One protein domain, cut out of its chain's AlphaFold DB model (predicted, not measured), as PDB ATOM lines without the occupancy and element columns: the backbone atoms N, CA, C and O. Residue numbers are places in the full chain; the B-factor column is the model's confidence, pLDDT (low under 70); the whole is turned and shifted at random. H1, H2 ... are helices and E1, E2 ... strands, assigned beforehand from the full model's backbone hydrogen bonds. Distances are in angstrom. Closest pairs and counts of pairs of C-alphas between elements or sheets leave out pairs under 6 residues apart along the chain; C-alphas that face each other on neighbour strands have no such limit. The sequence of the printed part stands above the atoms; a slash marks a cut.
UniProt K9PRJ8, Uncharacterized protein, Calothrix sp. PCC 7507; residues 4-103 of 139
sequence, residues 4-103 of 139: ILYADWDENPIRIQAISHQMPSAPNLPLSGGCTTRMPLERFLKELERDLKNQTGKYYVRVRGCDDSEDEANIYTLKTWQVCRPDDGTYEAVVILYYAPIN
ATOM      1  N   ILE A   4     128.903 -28.078  -1.148       73.44
ATOM      2  CA  ILE A   4     127.789 -27.164  -1.445       73.44
ATOM      3  C   ILE A   4     128.138 -25.752  -0.968       73.44
ATOM      4  O   ILE A   4     128.065 -24.804  -1.736       73.44
ATOM      5  N   LEU A   5     128.602 -25.627   0.277       68.19
ATOM      6  CA  LEU A   5     128.988 -24.335   0.857       68.19
ATOM      7  C   LEU A   5     130.268 -23.780   0.227       68.19
ATOM      8  O   LEU A   5     130.432 -22.572   0.109       68.19
ATOM      9  N   TYR A   6     131.165 -24.667  -0.202       69.06
ATOM     10  CA  TYR A   6     132.352 -24.283  -0.950       69.06
ATOM     11  C   TYR A   6     132.014 -23.741  -2.337       69.06
ATOM     12  O   TYR A   6     132.686 -22.828  -2.784       69.06
ATOM     13  N   ALA A   7     130.997 -24.284  -3.014       72.19
ATOM     14  CA  ALA A   7     130.583 -23.811  -4.335       72.19
ATOM     15  C   ALA A   7     129.948 -22.410  -4.294       72.19
ATOM     16  O   ALA A   7     130.050 -21.677  -5.274       72.19
ATOM     17  N   ASP A   8     129.339 -22.030  -3.165       77.81
ATOM     18  CA  ASP A   8     128.840 -20.667  -2.933       77.81
ATOM     19  C   ASP A   8     129.973 -19.664  -2.665       77.81
ATOM     20  O   ASP A   8     129.757 -18.449  -2.680       77.81
ATOM     21  N   TRP A   9     131.177 -20.149  -2.358       73.44
ATOM     22  CA  TRP A   9     132.347 -19.323  -2.104       73.44
ATOM     23  C   TRP A   9     133.238 -19.329  -3.353       73.44
ATOM     24  O   TRP A   9     133.533 -20.379  -3.914       73.44
ATOM     25  N   ASP A  10     133.669 -18.148  -3.809       70.75
ATOM     26  CA  ASP A  10     134.601 -18.027  -4.942       70.75
ATOM     27  C   ASP A  10     135.930 -18.782  -4.676       70.75
ATOM     28  O   ASP A  10     136.140 -19.368  -3.614       70.75
ATOM     29  N   GLU A  11     136.906 -18.686  -5.589       72.62
ATOM     30  CA  GLU A  11     138.225 -19.361  -5.533       72.62
ATOM     31  C   GLU A  11     139.026 -19.191  -4.218       72.62
ATOM     32  O   GLU A  11     140.039 -19.862  -4.012       72.62
ATOM     33  N   ASN A  12     138.601 -18.299  -3.319       79.44
ATOM     34  CA  ASN A  12     139.226 -18.058  -2.026       79.44
ATOM     35  C   ASN A  12     138.178 -18.011  -0.887       79.44
ATOM     36  O   ASN A  12     137.692 -16.931  -0.525       79.44
ATOM     37  N   PRO A  13     137.833 -19.166  -0.305       84.50
ATOM     38  CA  PRO A  13     136.776 -19.291   0.689       84.50
ATOM     39  C   PRO A  13     137.188 -18.750   2.062       84.50
ATOM     40  O   PRO A  13     138.375 -18.673   2.392       84.50
ATOM     41  N   ILE A  14     136.212 -18.388   2.903       89.00
ATOM     42  CA  ILE A  14     136.498 -18.080   4.311       89.00
ATOM     43  C   ILE A  14     137.035 -19.350   4.978       89.00
ATOM     44  O   ILE A  14     136.511 -20.440   4.823       89.00
ATOM     45  N   ARG A  15     138.112 -19.231   5.741       92.06
ATOM     46  CA  ARG A  15     138.721 -20.380   6.417       92.06
ATOM     47  C   ARG A  15     138.359 -20.420   7.885       92.06
ATOM     48  O   ARG A  15     138.169 -21.499   8.430       92.06
ATOM     49  N   ILE A  16     138.245 -19.254   8.509       95.06
ATOM     50  CA  ILE A  16     138.044 -19.127   9.946       95.06
ATOM     51  C   ILE A  16     136.838 -18.245  10.225       95.06
ATOM     52  O   ILE A  16     136.762 -17.119   9.727       95.06
ATOM     53  N   GLN A  17     135.954 -18.736  11.086       95.00
ATOM     54  CA  GLN A  17     134.965 -17.927  11.789       95.00
ATOM     55  C   GLN A  17     135.443 -17.742  13.228       95.00
ATOM     56  O   GLN A  17     135.563 -18.711  13.968       95.00
ATOM     57  N   ALA A  18     135.702 -16.512  13.648       96.62
ATOM     58  CA  ALA A  18     135.992 -16.183  15.035       96.62
ATOM     59  C   ALA A  18     134.767 -15.544  15.690       96.62
ATOM     60  O   ALA A  18     134.118 -14.684  15.086       96.62
ATOM     61  N   ILE A  19     134.470 -15.939  16.925       95.94
ATOM     62  CA  ILE A  19     133.376 -15.387  17.727       95.94
ATOM     63  C   ILE A  19     133.911 -14.919  19.075       95.94
ATOM     64  O   ILE A  19     134.695 -15.621  19.710       95.94
ATOM     65  N   SER A  20     133.501 -13.731  19.508       96.56
ATOM     66  CA  SER A  20     133.834 -13.226  20.839       96.56
ATOM     67  C   SER A  20     132.808 -13.704  21.855       96.56
ATOM     68  O   SER A  20     131.605 -13.555  21.652       96.56
ATOM     69  N   HIS A  21     133.301 -14.252  22.958       96.81
ATOM     70  CA  HIS A  21     132.502 -14.754  24.065       96.81
ATOM     71  C   HIS A  21     133.107 -14.290  25.390       96.81
ATOM     72  O   HIS A  21     134.315 -14.090  25.504       96.81
ATOM     73  N   GLN A  22     132.285 -14.123  26.415       96.44
ATOM     74  CA  GLN A  22     132.752 -13.842  27.769       96.44
ATOM     75  C   GLN A  22     133.289 -15.138  28.385       96.44
ATOM     76  O   GLN A  22     132.800 -16.233  28.087       96.44
ATOM     77  N   MET A  23     134.291 -15.029  29.251       96.69
ATOM     78  CA  MET A  23     134.695 -16.113  30.140       96.69
ATOM     79  C   MET A  23     133.474 -16.588  30.944       96.69
ATOM     80  O   MET A  23     132.679 -15.745  31.355       96.69
ATOM     81  N   PRO A  24     133.338 -17.891  31.253       92.69
ATOM     82  CA  PRO A  24     132.203 -18.393  32.037       92.69
ATOM     83  C   PRO A  24     132.029 -17.720  33.408       92.69
ATOM     84  O   PRO A  24     130.927 -17.672  33.937       92.69
ATOM     85  N   SER A  25     133.117 -17.206  33.985       89.50
ATOM     86  CA  SER A  25     133.122 -16.489  35.263       89.50
ATOM     87  C   SER A  25     132.918 -14.973  35.136       89.50
ATOM     88  O   SER A  25     132.988 -14.274  36.142       89.50
ATOM     89  N   ALA A  26     132.784 -14.441  33.920       94.44
ATOM     90  CA  ALA A  26     132.617 -13.012  33.672       94.44
ATOM     91  C   ALA A  26     131.129 -12.645  33.515       94.44
ATOM     92  O   ALA A  26     130.323 -13.508  33.158       94.44
ATOM     93  N   PRO A  27     130.752 -11.370  33.733       94.06
ATOM     94  CA  PRO A  27     129.391 -10.908  33.490       94.06
ATOM     95  C   PRO A  27     128.963 -11.172  32.041       94.06
ATOM     96  O   PRO A  27     129.712 -10.902  31.099       94.06
ATOM     97  N   ASN A  28     127.756 -11.705  31.854       94.25
ATOM     98  CA  ASN A  28     127.263 -12.092  30.536       94.25
ATOM     99  C   ASN A  28     126.655 -10.888  29.796       94.25
ATOM    100  O   ASN A  28     125.478 -10.579  29.964       94.25
ATOM    101  N   LEU A  29     127.466 -10.206  28.981       95.12
ATOM    102  CA  LEU A  29     127.055  -9.062  28.157       95.12
ATOM    103  C   LEU A  29     127.476  -9.249  26.702       95.12
ATOM    104  O   LEU A  29     128.656  -9.501  26.473       95.12
ATOM    105  N   PRO A  30     126.595  -9.057  25.704       94.38
ATOM    106  CA  PRO A  30     126.953  -9.254  24.299       94.38
ATOM    107  C   PRO A  30     128.172  -8.406  23.917       94.38
ATOM    108  O   PRO A  30     128.238  -7.233  24.269       94.38
ATOM    109  N   LEU A  31     129.124  -8.984  23.180       95.56
ATOM    110  CA  LEU A  31     130.361  -8.309  22.767       95.56
ATOM    111  C   LEU A  31     130.320  -7.956  21.270       95.56
ATOM    112  O   LEU A  31     129.671  -8.648  20.476       95.56
ATOM    113  N   SER A  32     130.993  -6.875  20.872       89.19
ATOM    114  CA  SER A  32     131.084  -6.425  19.470       89.19
ATOM    115  C   SER A  32     132.173  -7.103  18.636       89.19
ATOM    116  O   SER A  32     132.279  -6.853  17.438       89.19
ATOM    117  N   GLY A  33     132.964  -7.992  19.241       85.12
ATOM    118  CA  GLY A  33     134.027  -8.718  18.548       85.12
ATOM    119  C   GLY A  33     133.563  -9.943  17.744       85.12
ATOM    120  O   GLY A  33     132.414 -10.382  17.806       85.12
ATOM    121  N   GLY A  34     134.507 -10.508  16.991       88.56
ATOM    122  CA  GLY A  34     134.299 -11.601  16.041       88.56
ATOM    123  C   GLY A  34     134.758 -11.203  14.638       88.56
ATOM    124  O   GLY A  34     134.892 -10.022  14.326       88.56
ATOM    125  N   CYS A  35     135.070 -12.179  13.792       92.62
ATOM    126  CA  CYS A  35     135.431 -11.912  12.399       92.62
ATOM    127  C   CYS A  35     135.385 -13.176  11.548       92.62
ATOM    128  O   CYS A  35     135.593 -14.278  12.046       92.62
ATOM    129  N   THR A  36     135.254 -13.002  10.241       93.56
ATOM    130  CA  THR A  36     135.576 -14.031   9.248       93.56
ATOM    131  C   THR A  36     136.910 -13.717   8.587       93.56
ATOM    132  O   THR A  36     137.190 -12.555   8.288       93.56
ATOM    133  N   THR A  37     137.735 -14.725   8.312       93.19
ATOM    134  CA  THR A  37     138.970 -14.525   7.543       93.19
ATOM    135  C   THR A  37     139.294 -15.695   6.625       93.19
ATOM    136  O   THR A  37     138.999 -16.847   6.927       93.19
ATOM    137  N   ARG A  38     139.942 -15.385   5.499       92.69
ATOM    138  CA  ARG A  38     140.512 -16.346   4.537       92.69
ATOM    139  C   ARG A  38     141.923 -16.801   4.933       92.69
ATOM    140  O   ARG A  38     142.575 -17.552   4.219       92.69
ATOM    141  N   MET A  39     142.432 -16.300   6.055       94.19
ATOM    142  CA  MET A  39     143.748 -16.636   6.581       94.19
ATOM    143  C   MET A  39     143.795 -18.091   7.081       94.19
ATOM    144  O   MET A  39     142.847 -18.516   7.738       94.19
ATOM    145  N   PRO A  40     144.890 -18.838   6.833       94.44
ATOM    146  CA  PRO A  40     145.097 -20.147   7.448       94.44
ATOM    147  C   PRO A  40     145.077 -20.083   8.978       94.44
ATOM    148  O   PRO A  40     145.599 -19.120   9.549       94.44
ATOM    149  N   LEU A  41     144.580 -21.140   9.633       95.44
ATOM    150  CA  LEU A  41     144.494 -21.212  11.097       95.44
ATOM    151  C   LEU A  41     145.831 -20.896  11.778       95.44
ATOM    152  O   LEU A  41     145.870 -20.088  12.698       95.44
ATOM    153  N   GLU A  42     146.936 -21.482  11.315       96.81
ATOM    154  CA  GLU A  42     148.254 -21.281  11.934       96.81
ATOM    155  C   GLU A  42     148.656 -19.800  11.976       96.81
ATOM    156  O   GLU A  42     149.120 -19.295  12.999       96.81
ATOM    157  N   ARG A  43     148.448 -19.077  10.871       97.12
ATOM    158  CA  ARG A  43     148.760 -17.648  10.810       97.12
ATOM    159  C   ARG A  43     147.801 -16.843  11.687       97.12
ATOM    160  O   ARG A  43     148.251 -15.931  12.371       97.12
ATOM    161  N   PHE A  44     146.519 -17.205  11.702       96.50
ATOM    162  CA  PHE A  44     145.525 -16.554  12.553       96.50
ATOM    163  C   PHE A  44     145.884 -16.670  14.041       96.50
ATOM    164  O   PHE A  44     145.849 -15.672  14.757       96.50
ATOM    165  N   LEU A  45     146.303 -17.856  14.495       97.06
ATOM    166  CA  LEU A  45     146.731 -18.076  15.878       97.06
ATOM    167  C   LEU A  45     147.996 -17.276  16.225       97.06
ATOM    168  O   LEU A  45     148.033 -16.636  17.271       97.06
ATOM    169  N   LYS A  46     148.987 -17.212  15.325       96.75
ATOM    170  CA  LYS A  46     150.177 -16.357  15.520       96.75
ATOM    171  C   LYS A  46     149.820 -14.875  15.636       96.75
ATOM    172  O   LYS A  46     150.440 -14.144  16.407       96.75
ATOM    173  N   GLU A  47     148.834 -14.409  14.868       95.19
ATOM    174  CA  GLU A  47     148.348 -13.033  14.986       95.19
ATOM    175  C   GLU A  47     147.616 -12.798  16.314       95.19
ATOM    176  O   GLU A  47     147.853 -11.763  16.928       95.19
ATOM    177  N   LEU A  48     146.823 -13.757  16.810       94.88
ATOM    178  CA  LEU A  48     146.211 -13.676  18.147       94.88
ATOM    179  C   LEU A  48     147.253 -13.624  19.268       94.88
ATOM    180  O   LEU A  48     147.133 -12.805  20.174       94.88
ATOM    181  N   GLU A  49     148.286 -14.464  19.208       95.75
ATOM    182  CA  GLU A  49     149.379 -14.464  20.188       95.75
ATOM    183  C   GLU A  49     150.133 -13.130  20.191       95.75
ATOM    184  O   GLU A  49     150.443 -12.578  21.250       95.75
ATOM    185  N   ARG A  50     150.400 -12.576  19.003       94.69
ATOM    186  CA  ARG A  50     151.004 -11.248  18.855       94.69
ATOM    187  C   ARG A  50     150.097 -10.157  19.423       94.69
ATOM    188  O   ARG A  50     150.585  -9.293  20.145       94.69
ATOM    189  N   ASP A  51     148.811 -10.187  19.091       92.50
ATOM    190  CA  ASP A  51     147.812  -9.228  19.561       92.50
ATOM    191  C   ASP A  51     147.703  -9.264  21.095       92.50
ATOM    192  O   ASP A  51     147.713  -8.210  21.728       92.50
ATOM    193  N   LEU A  52     147.712 -10.459  21.699       92.81
ATOM    194  CA  LEU A  52     147.755 -10.654  23.150       92.81
ATOM    195  C   LEU A  52     149.026 -10.058  23.769       92.81
ATOM    196  O   LEU A  52     148.949  -9.324  24.751       92.81
ATOM    197  N   LYS A  53     150.196 -10.347  23.186       94.44
ATOM    198  CA  LYS A  53     151.491  -9.861  23.685       94.44
ATOM    199  C   LYS A  53     151.612  -8.339  23.617       94.44
ATOM    200  O   LYS A  53     152.151  -7.728  24.535       94.44
ATOM    201  N   ASN A  54     151.140  -7.744  22.527       95.62
ATOM    202  CA  ASN A  54     151.284  -6.314  22.267       95.62
ATOM    203  C   ASN A  54     150.087  -5.491  22.754       95.62
ATOM    204  O   ASN A  54     150.134  -4.268  22.668       95.62
ATOM    205  N   GLN A  55     149.033  -6.143  23.250       93.62
ATOM    206  CA  GLN A  55     147.774  -5.513  23.648       93.62
ATOM    207  C   GLN A  55     147.136  -4.696  22.511       93.62
ATOM    208  O   GLN A  55     146.670  -3.575  22.699       93.62
ATOM    209  N   THR A  56     147.125  -5.264  21.306       90.12
ATOM    210  CA  THR A  56     146.603  -4.623  20.088       90.12
ATOM    211  C   THR A  56     145.537  -5.479  19.417       90.12
ATOM    212  O   THR A  56     145.363  -6.649  19.748       90.12
ATOM    213  N   GLY A  57     144.841  -4.921  18.424       86.75
ATOM    214  CA  GLY A  57     143.952  -5.697  17.556       86.75
ATOM    215  C   GLY A  57     142.835  -6.387  18.339       86.75
ATOM    216  O   GLY A  57     142.066  -5.724  19.030       86.75
ATOM    217  N   LYS A  58     142.751  -7.721  18.246       87.25
ATOM    218  CA  LYS A  58     141.688  -8.522  18.892       87.25
ATOM    219  C   LYS A  58     141.831  -8.646  20.409       87.25
ATOM    220  O   LYS A  58     140.999  -9.306  21.034       87.25
ATOM    221  N   TYR A  59     142.865  -8.047  20.999       92.12
ATOM    222  CA  TYR A  59     143.056  -8.048  22.442       92.12
ATOM    223  C   TYR A  59     141.902  -7.365  23.183       92.12
ATOM    224  O   TYR A  59     141.467  -7.887  24.207       92.12
ATOM    225  N   TYR A  60     141.372  -6.264  22.646       94.31
ATOM    226  CA  TYR A  60     140.239  -5.548  23.226       94.31
ATOM    227  C   TYR A  60     138.951  -5.818  22.452       94.31
ATOM    228  O   TYR A  60     138.927  -5.788  21.222       94.31
ATOM    229  N   VAL A  61     137.862  -6.018  23.186       95.56
ATOM    230  CA  VAL A  61     136.492  -5.953  22.663       95.56
ATOM    231  C   VAL A  61     135.637  -5.140  23.618       95.56
ATOM    232  O   VAL A  61     136.007  -4.944  24.778       95.56
ATOM    233  N   ARG A  62     134.495  -4.661  23.134       96.06
ATOM    234  CA  ARG A  62     133.576  -3.854  23.931       96.06
ATOM    235  C   ARG A  62     132.211  -4.513  24.029       96.06
ATOM    236  O   ARG A  62     131.868  -5.384  23.226       96.06
ATOM    237  N   VAL A  63     131.442  -4.102  25.033       96.81
ATOM    238  CA  VAL A  63     130.008  -4.402  25.101       96.81
ATOM    239  C   VAL A  63     129.353  -3.879  23.822       96.81
ATOM    240  O   VAL A  63     129.598  -2.748  23.405       96.81
ATOM    241  N   ARG A  64     128.546  -4.712  23.168       94.56
ATOM    242  CA  ARG A  64     127.887  -4.384  21.904       94.56
ATOM    243  C   ARG A  64     127.035  -3.126  22.068       94.56
ATOM    244  O   ARG A  64     126.239  -3.037  22.999       94.56
ATOM    245  N   GLY A  65     127.189  -2.177  21.146       92.94
ATOM    246  CA  GLY A  65     126.546  -0.860  21.228       92.94
ATOM    247  C   GLY A  65     127.353   0.174  22.020       92.94
ATOM    248  O   GLY A  65     126.913   1.310  22.157       92.94
ATOM    249  N   CYS A  66     128.537  -0.196  22.513       93.25
ATOM    250  CA  CYS A  66     129.499   0.693  23.165       93.25
ATOM    251  C   CYS A  66     130.846   0.686  22.421       93.25
ATOM    252  O   CYS A  66     131.888   0.753  23.063       93.25
ATOM    253  N   ASP A  67     130.842   0.570  21.092       86.88
ATOM    254  CA  ASP A  67     132.035   0.232  20.292       86.88
ATOM    255  C   ASP A  67     133.136   1.305  20.309       86.88
ATOM    256  O   ASP A  67     134.316   0.965  20.232       86.88
ATOM    257  N   ASP A  68     132.758   2.565  20.526       87.62
ATOM    258  CA  ASP A  68     133.677   3.704  20.669       87.62
ATOM    259  C   ASP A  68     133.878   4.120  22.137       87.62
ATOM    260  O   ASP A  68     134.383   5.200  22.439       87.62
ATOM    261  N   SER A  69     133.418   3.299  23.087       89.31
ATOM    262  CA  SER A  69     133.487   3.642  24.501       89.31
ATOM    263  C   SER A  69     134.889   3.422  25.065       89.31
ATOM    264  O   SER A  69     135.419   2.313  25.022       89.31
ATOM    265  N   GLU A  70     135.428   4.469  25.682       92.12
ATOM    266  CA  GLU A  70     136.657   4.430  26.485       92.12
ATOM    267  C   GLU A  70     136.375   4.151  27.975       92.12
ATOM    268  O   GLU A  70     137.270   4.207  28.812       92.12
ATOM    269  N   ASP A  71     135.120   3.858  28.328       95.25
ATOM    270  CA  ASP A  71     134.735   3.504  29.692       95.25
ATOM    271  C   ASP A  71     135.168   2.068  30.000       95.25
ATOM    272  O   ASP A  71     134.713   1.120  29.353       95.25
ATOM    273  N   GLU A  72     136.000   1.897  31.026       95.62
ATOM    274  CA  GLU A  72     136.496   0.592  31.457       95.62
ATOM    275  C   GLU A  72     135.382  -0.417  31.756       95.62
ATOM    276  O   GLU A  72     135.560  -1.613  31.520       95.62
ATOM    277  N   ALA A  73     134.210   0.047  32.204       97.00
ATOM    278  CA  ALA A  73     133.049  -0.805  32.450       97.00
ATOM    279  C   ALA A  73     132.558  -1.537  31.188       97.00
ATOM    280  O   ALA A  73     131.881  -2.564  31.284       97.00
ATOM    281  N   ASN A  74     132.887  -1.008  30.007       97.38
ATOM    282  CA  ASN A  74     132.493  -1.540  28.708       97.38
ATOM    283  C   ASN A  74     133.596  -2.353  28.023       97.38
ATOM    284  O   ASN A  74     133.321  -2.934  26.974       97.38
ATOM    285  N   ILE A  75     134.817  -2.389  28.563       96.75
ATOM    286  CA  ILE A  75     135.989  -2.942  27.877       96.75
ATOM    287  C   ILE A  75     136.348  -4.313  28.446       96.75
ATOM    288  O   ILE A  75     136.446  -4.525  29.655       96.75
ATOM    289  N   TYR A  76     136.585  -5.258  27.545       97.31
ATOM    290  CA  TYR A  76     136.986  -6.618  27.860       97.31
ATOM    291  C   TYR A  76     138.309  -6.959  27.167       97.31
ATOM    292  O   TYR A  76     138.584  -6.495  26.061       97.31
ATOM    293  N   THR A  77     139.115  -7.808  27.807       96.88
ATOM    294  CA  THR A  77     140.416  -8.272  27.295       96.88
ATOM    295  C   THR A  77     140.429  -9.763  27.024       96.88
ATOM    296  O   THR A  77     139.857 -10.544  27.790       96.88
ATOM    297  N   LEU A  78     141.088 -10.150  25.933       96.81
ATOM    298  CA  LEU A  78     141.256 -11.542  25.529       96.81
ATOM    299  C   LEU A  78     142.037 -12.300  26.608       96.81
ATOM    300  O   LEU A  78     143.121 -11.879  27.009       96.81
ATOM    301  N   LYS A  79     141.482 -13.417  27.080       95.75
ATOM    302  CA  LYS A  79     142.099 -14.284  28.096       95.75
ATOM    303  C   LYS A  79     142.583 -15.600  27.517       95.75
ATOM    304  O   LYS A  79     143.642 -16.081  27.902       95.75
ATOM    305  N   THR A  80     141.804 -16.188  26.618       96.12
ATOM    306  CA  THR A  80     142.132 -17.459  25.970       96.12
ATOM    307  C   THR A  80     141.282 -17.645  24.717       96.12
ATOM    308  O   THR A  80     140.419 -16.821  24.412       96.12
ATOM    309  N   TRP A  81     141.510 -18.726  23.982       97.31
ATOM    310  CA  TRP A  81     140.689 -19.117  22.847       97.31
ATOM    311  C   TRP A  81     140.551 -20.635  22.750       97.31
ATOM    312  O   TRP A  81     141.423 -21.392  23.170       97.31
ATOM    313  N   GLN A  82     139.454 -21.075  22.147       97.56
ATOM    314  CA  GLN A  82     139.196 -22.467  21.808       97.56
ATOM    315  C   GLN A  82     139.096 -22.609  20.292       97.56
ATOM    316  O   GLN A  82     138.429 -21.820  19.628       97.56
ATOM    317  N   VAL A  83     139.745 -23.637  19.749       97.75
ATOM    318  CA  VAL A  83     139.680 -23.977  18.325       97.75
ATOM    319  C   VAL A  83     138.751 -25.172  18.148       97.75
ATOM    320  O   VAL A  83     139.049 -26.268  18.619       97.75
ATOM    321  N   CYS A  84     137.648 -24.966  17.440       95.88
ATOM    322  CA  CYS A  84     136.674 -25.993  17.094       95.88
ATOM    323  C   CYS A  84     136.803 -26.316  15.605       95.88
ATOM    324  O   CYS A  84     136.751 -25.414  14.772       95.88
ATOM    325  N   ARG A  85     136.966 -27.592  15.245       92.81
ATOM    326  CA  ARG A  85     137.013 -28.026  13.842       92.81
ATOM    327  C   ARG A  85     135.649 -28.600  13.454       92.81
ATOM    328  O   ARG A  85     135.261 -29.590  14.066       92.81
ATOM    329  N   PRO A  86     134.914 -27.985  12.514       87.75
ATOM    330  CA  PRO A  86     133.632 -28.516  12.062       87.75
ATOM    331  C   PRO A  86     133.801 -29.848  11.322       87.75
ATOM    332  O   PRO A  86     134.651 -29.952  10.437       87.75
ATOM    333  N   ASP A  87     132.955 -30.833  11.625       86.69
ATOM    334  CA  ASP A  87     132.988 -32.153  10.971       86.69
ATOM    335  C   ASP A  87     132.554 -32.097   9.497       86.69
ATOM    336  O   ASP A  87     133.013 -32.879   8.664       86.69
ATOM    337  N   ASP A  88     131.706 -31.130   9.144       82.44
ATOM    338  CA  ASP A  88     131.291 -30.858   7.763       82.44
ATOM    339  C   ASP A  88     132.391 -30.145   6.946       82.44
ATOM    340  O   ASP A  88     132.328 -30.046   5.716       82.44
ATOM    341  N   GLY A  89     133.438 -29.664   7.621       77.06
ATOM    342  CA  GLY A  89     134.531 -28.884   7.065       77.06
ATOM    343  C   GLY A  89     134.106 -27.549   6.454       77.06
ATOM    344  O   GLY A  89     134.827 -27.059   5.590       77.06
ATOM    345  N   THR A  90     132.958 -26.980   6.830       81.81
ATOM    346  CA  THR A  90     132.490 -25.667   6.340       81.81
ATOM    347  C   THR A  90     133.534 -24.569   6.551       81.81
ATOM    348  O   THR A  90     133.741 -23.719   5.692       81.81
ATOM    349  N   TYR A  91     134.243 -24.640   7.675       87.25
ATOM    350  CA  TYR A  91     135.417 -23.832   7.975       87.25
ATOM    351  C   TYR A  91     136.603 -24.762   8.245       87.25
ATOM    352  O   TYR A  91     136.425 -25.905   8.666       87.25
ATOM    353  N   GLU A  92     137.824 -24.253   8.090       91.19
ATOM    354  CA  GLU A  92     139.005 -24.894   8.677       91.19
ATOM    355  C   GLU A  92     138.887 -24.938  10.205       91.19
ATOM    356  O   GLU A  92     139.229 -25.944  10.829       91.19
ATOM    357  N   ALA A  93     138.387 -23.854  10.805       95.25
ATOM    358  CA  ALA A  93     138.030 -23.813  12.215       95.25
ATOM    359  C   ALA A  93     137.010 -22.712  12.531       95.25
ATOM    360  O   ALA A  93     136.992 -21.641  11.920       95.25
ATOM    361  N   VAL A  94     136.225 -22.955  13.574       96.06
ATOM    362  CA  VAL A  94     135.536 -21.923  14.345       96.06
ATOM    363  C   VAL A  94     136.373 -21.652  15.593       96.06
ATOM    364  O   VAL A  94     136.678 -22.574  16.344       96.06
ATOM    365  N   VAL A  95     136.776 -20.404  15.814       97.56
ATOM    366  CA  VAL A  95     137.587 -20.009  16.970       97.56
ATOM    367  C   VAL A  95     136.736 -19.202  17.943       97.56
ATOM    368  O   VAL A  95     136.249 -18.123  17.612       97.56
ATOM    369  N   ILE A  96     136.578 -19.709  19.161       97.50
ATOM    370  CA  ILE A  96     135.909 -18.995  20.248       97.50
ATOM    371  C   ILE A  96     136.969 -18.204  21.000       97.50
ATOM    372  O   ILE A  96     137.895 -18.784  21.559       97.50
ATOM    373  N   LEU A  97     136.855 -16.884  20.992       97.69
ATOM    374  CA  LEU A  97     137.744 -15.962  21.686       97.69
ATOM    375  C   LEU A  97     137.100 -15.597  23.025       97.69
ATOM    376  O   LEU A  97     136.028 -14.995  23.038       97.69
ATOM    377  N   TYR A  98     137.732 -15.965  24.138       97.38
ATOM    378  CA  TYR A  98     137.190 -15.757  25.478       97.38
ATOM    379  C   TYR A  98     137.761 -14.509  26.136       97.38
ATOM    380  O   TYR A  98     138.977 -14.356  26.268       97.38
ATOM    381  N   TYR A  99     136.869 -13.649  26.610       97.75
ATOM    382  CA  TYR A  99     137.192 -12.338  27.145       97.75
ATOM    383  C   TYR A  99     136.705 -12.160  28.584       97.75
ATOM    384  O   TYR A  99     135.659 -12.676  28.963       97.75
ATOM    385  N   ALA A 100     137.416 -11.371  29.381       97.38
ATOM    386  CA  ALA A 100     136.943 -10.928  30.694       97.38
ATOM    387  C   ALA A 100     137.039  -9.399  30.795       97.38
ATOM    388  O   ALA A 100     137.921  -8.821  30.148       97.38
ATOM    389  N   PRO A 101     136.161  -8.746  31.576       97.38
ATOM    390  CA  PRO A 101     136.191  -7.297  31.726       97.38
ATOM    391  C   PRO A 101     137.543  -6.859  32.289       97.38
ATOM    392  O   PRO A 101     138.150  -7.571  33.096       97.38
ATOM    393  N   ILE A 102     138.029  -5.691  31.866       96.06
ATOM    394  CA  ILE A 102     139.236  -5.114  32.476       96.06
ATOM    395  C   ILE A 102     138.974  -4.701  33.923       96.06
ATOM    396  O   ILE A 102     139.873  -4.780  34.756       96.06
ATOM    397  N   ASN A 103     137.723  -4.346  34.228       96.38
ATOM    398  CA  ASN A 103     137.272  -4.000  35.562       96.38
ATOM    399  C   ASN A 103     135.884  -4.595  35.845       96.38
ATOM    400  O   ASN A 103     134.856  -3.986  35.555       96.38
TER     401      ASN A 103
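AT A GLANCE: This is residues 4 to 103 of the 139 residues of an uncharacterized protein of Calothrix sp. PCC 7507 (UniProt K9PRJ8). A five-stranded sheet, strongly twisted and curled like part of a barrel, has one long helix, H2, packed along one face, while a very short helix, H1, sits off the sheet at one end of the long axis. A stretch with no named element, residues 63 to 74, loops out between E3 and E4 before the chain returns to the sheet. The printed part has 100 residues, with two named helices and five named strands in the order H1, E1, E2, H2, E3, E4, E5. The sheet is mixed, in the order E2, E1, E5, E4, E3, and the class is mixed, helices and strands. The whole is compact, with a radius of gyration of the C-alphas of 14.6 A, yet elongated in outline, spanning 44 by 25 by 25 A.

IN THESE COORDINATES: H1 is residues 4 to 7, beginning at C-alpha 4 at (127.789, -27.164, -1.445). E1, residues 16 to 22, is 19.3 A long, and E2 is residues 34 to 37. H2, residues 41 to 54, is 19.8 A long and begins at C-alpha 41 at (144.494, -21.212, 11.097). E3 is residues 60 to 62. E4, residues 75 to 84, is 25.5 A long and bends by 62 degrees at residue 79. E5, residues 93 to 101, is 25.6 A long and ends at C-alpha 101 at (136.191, -7.297, 31.726).

HOW THE PARTS SIT: E1 and E5 are parallel inner strands, at 25 degrees, with N 19 and O 95 2.9 A apart, within hydrogen-bond range. The hairpin E1 and E2 is antiparallel, with N 18 and O 35 at 2.8 A. E3, E4 and E5 form a meander, each strand the antiparallel neighbour of the one before. In it, N 76 and O 61 of the hairpin E3 and E4 are 2.8 A apart, and N 96 and O 82 of the hairpin E4 and E5 are 2.8 A apart. E2 and E3 are the edge strands. H2 is on the sheet at a height of 9.4 A, over E5, and runs along the strands, at 6 degrees to E5 on the local plane. Its closest C-alphas to E4 are those of Leu 52 and Leu 78, 7.0 A apart. In H2 every O i to N i+4 pair is within hydrogen-bond range; H1 is too short for such a pair. H1 is not on the sheet and is apart from H2.

THE WHOLE: The two C-alphas farthest apart, those of Ala 7 and Asn 103, are 45.0 A apart. The printed part has no cut. The links E1 to E2 and E3 to E4 are long. Mean pLDDT of the printed part is 91.8, and residues 5 to 6 are under 70.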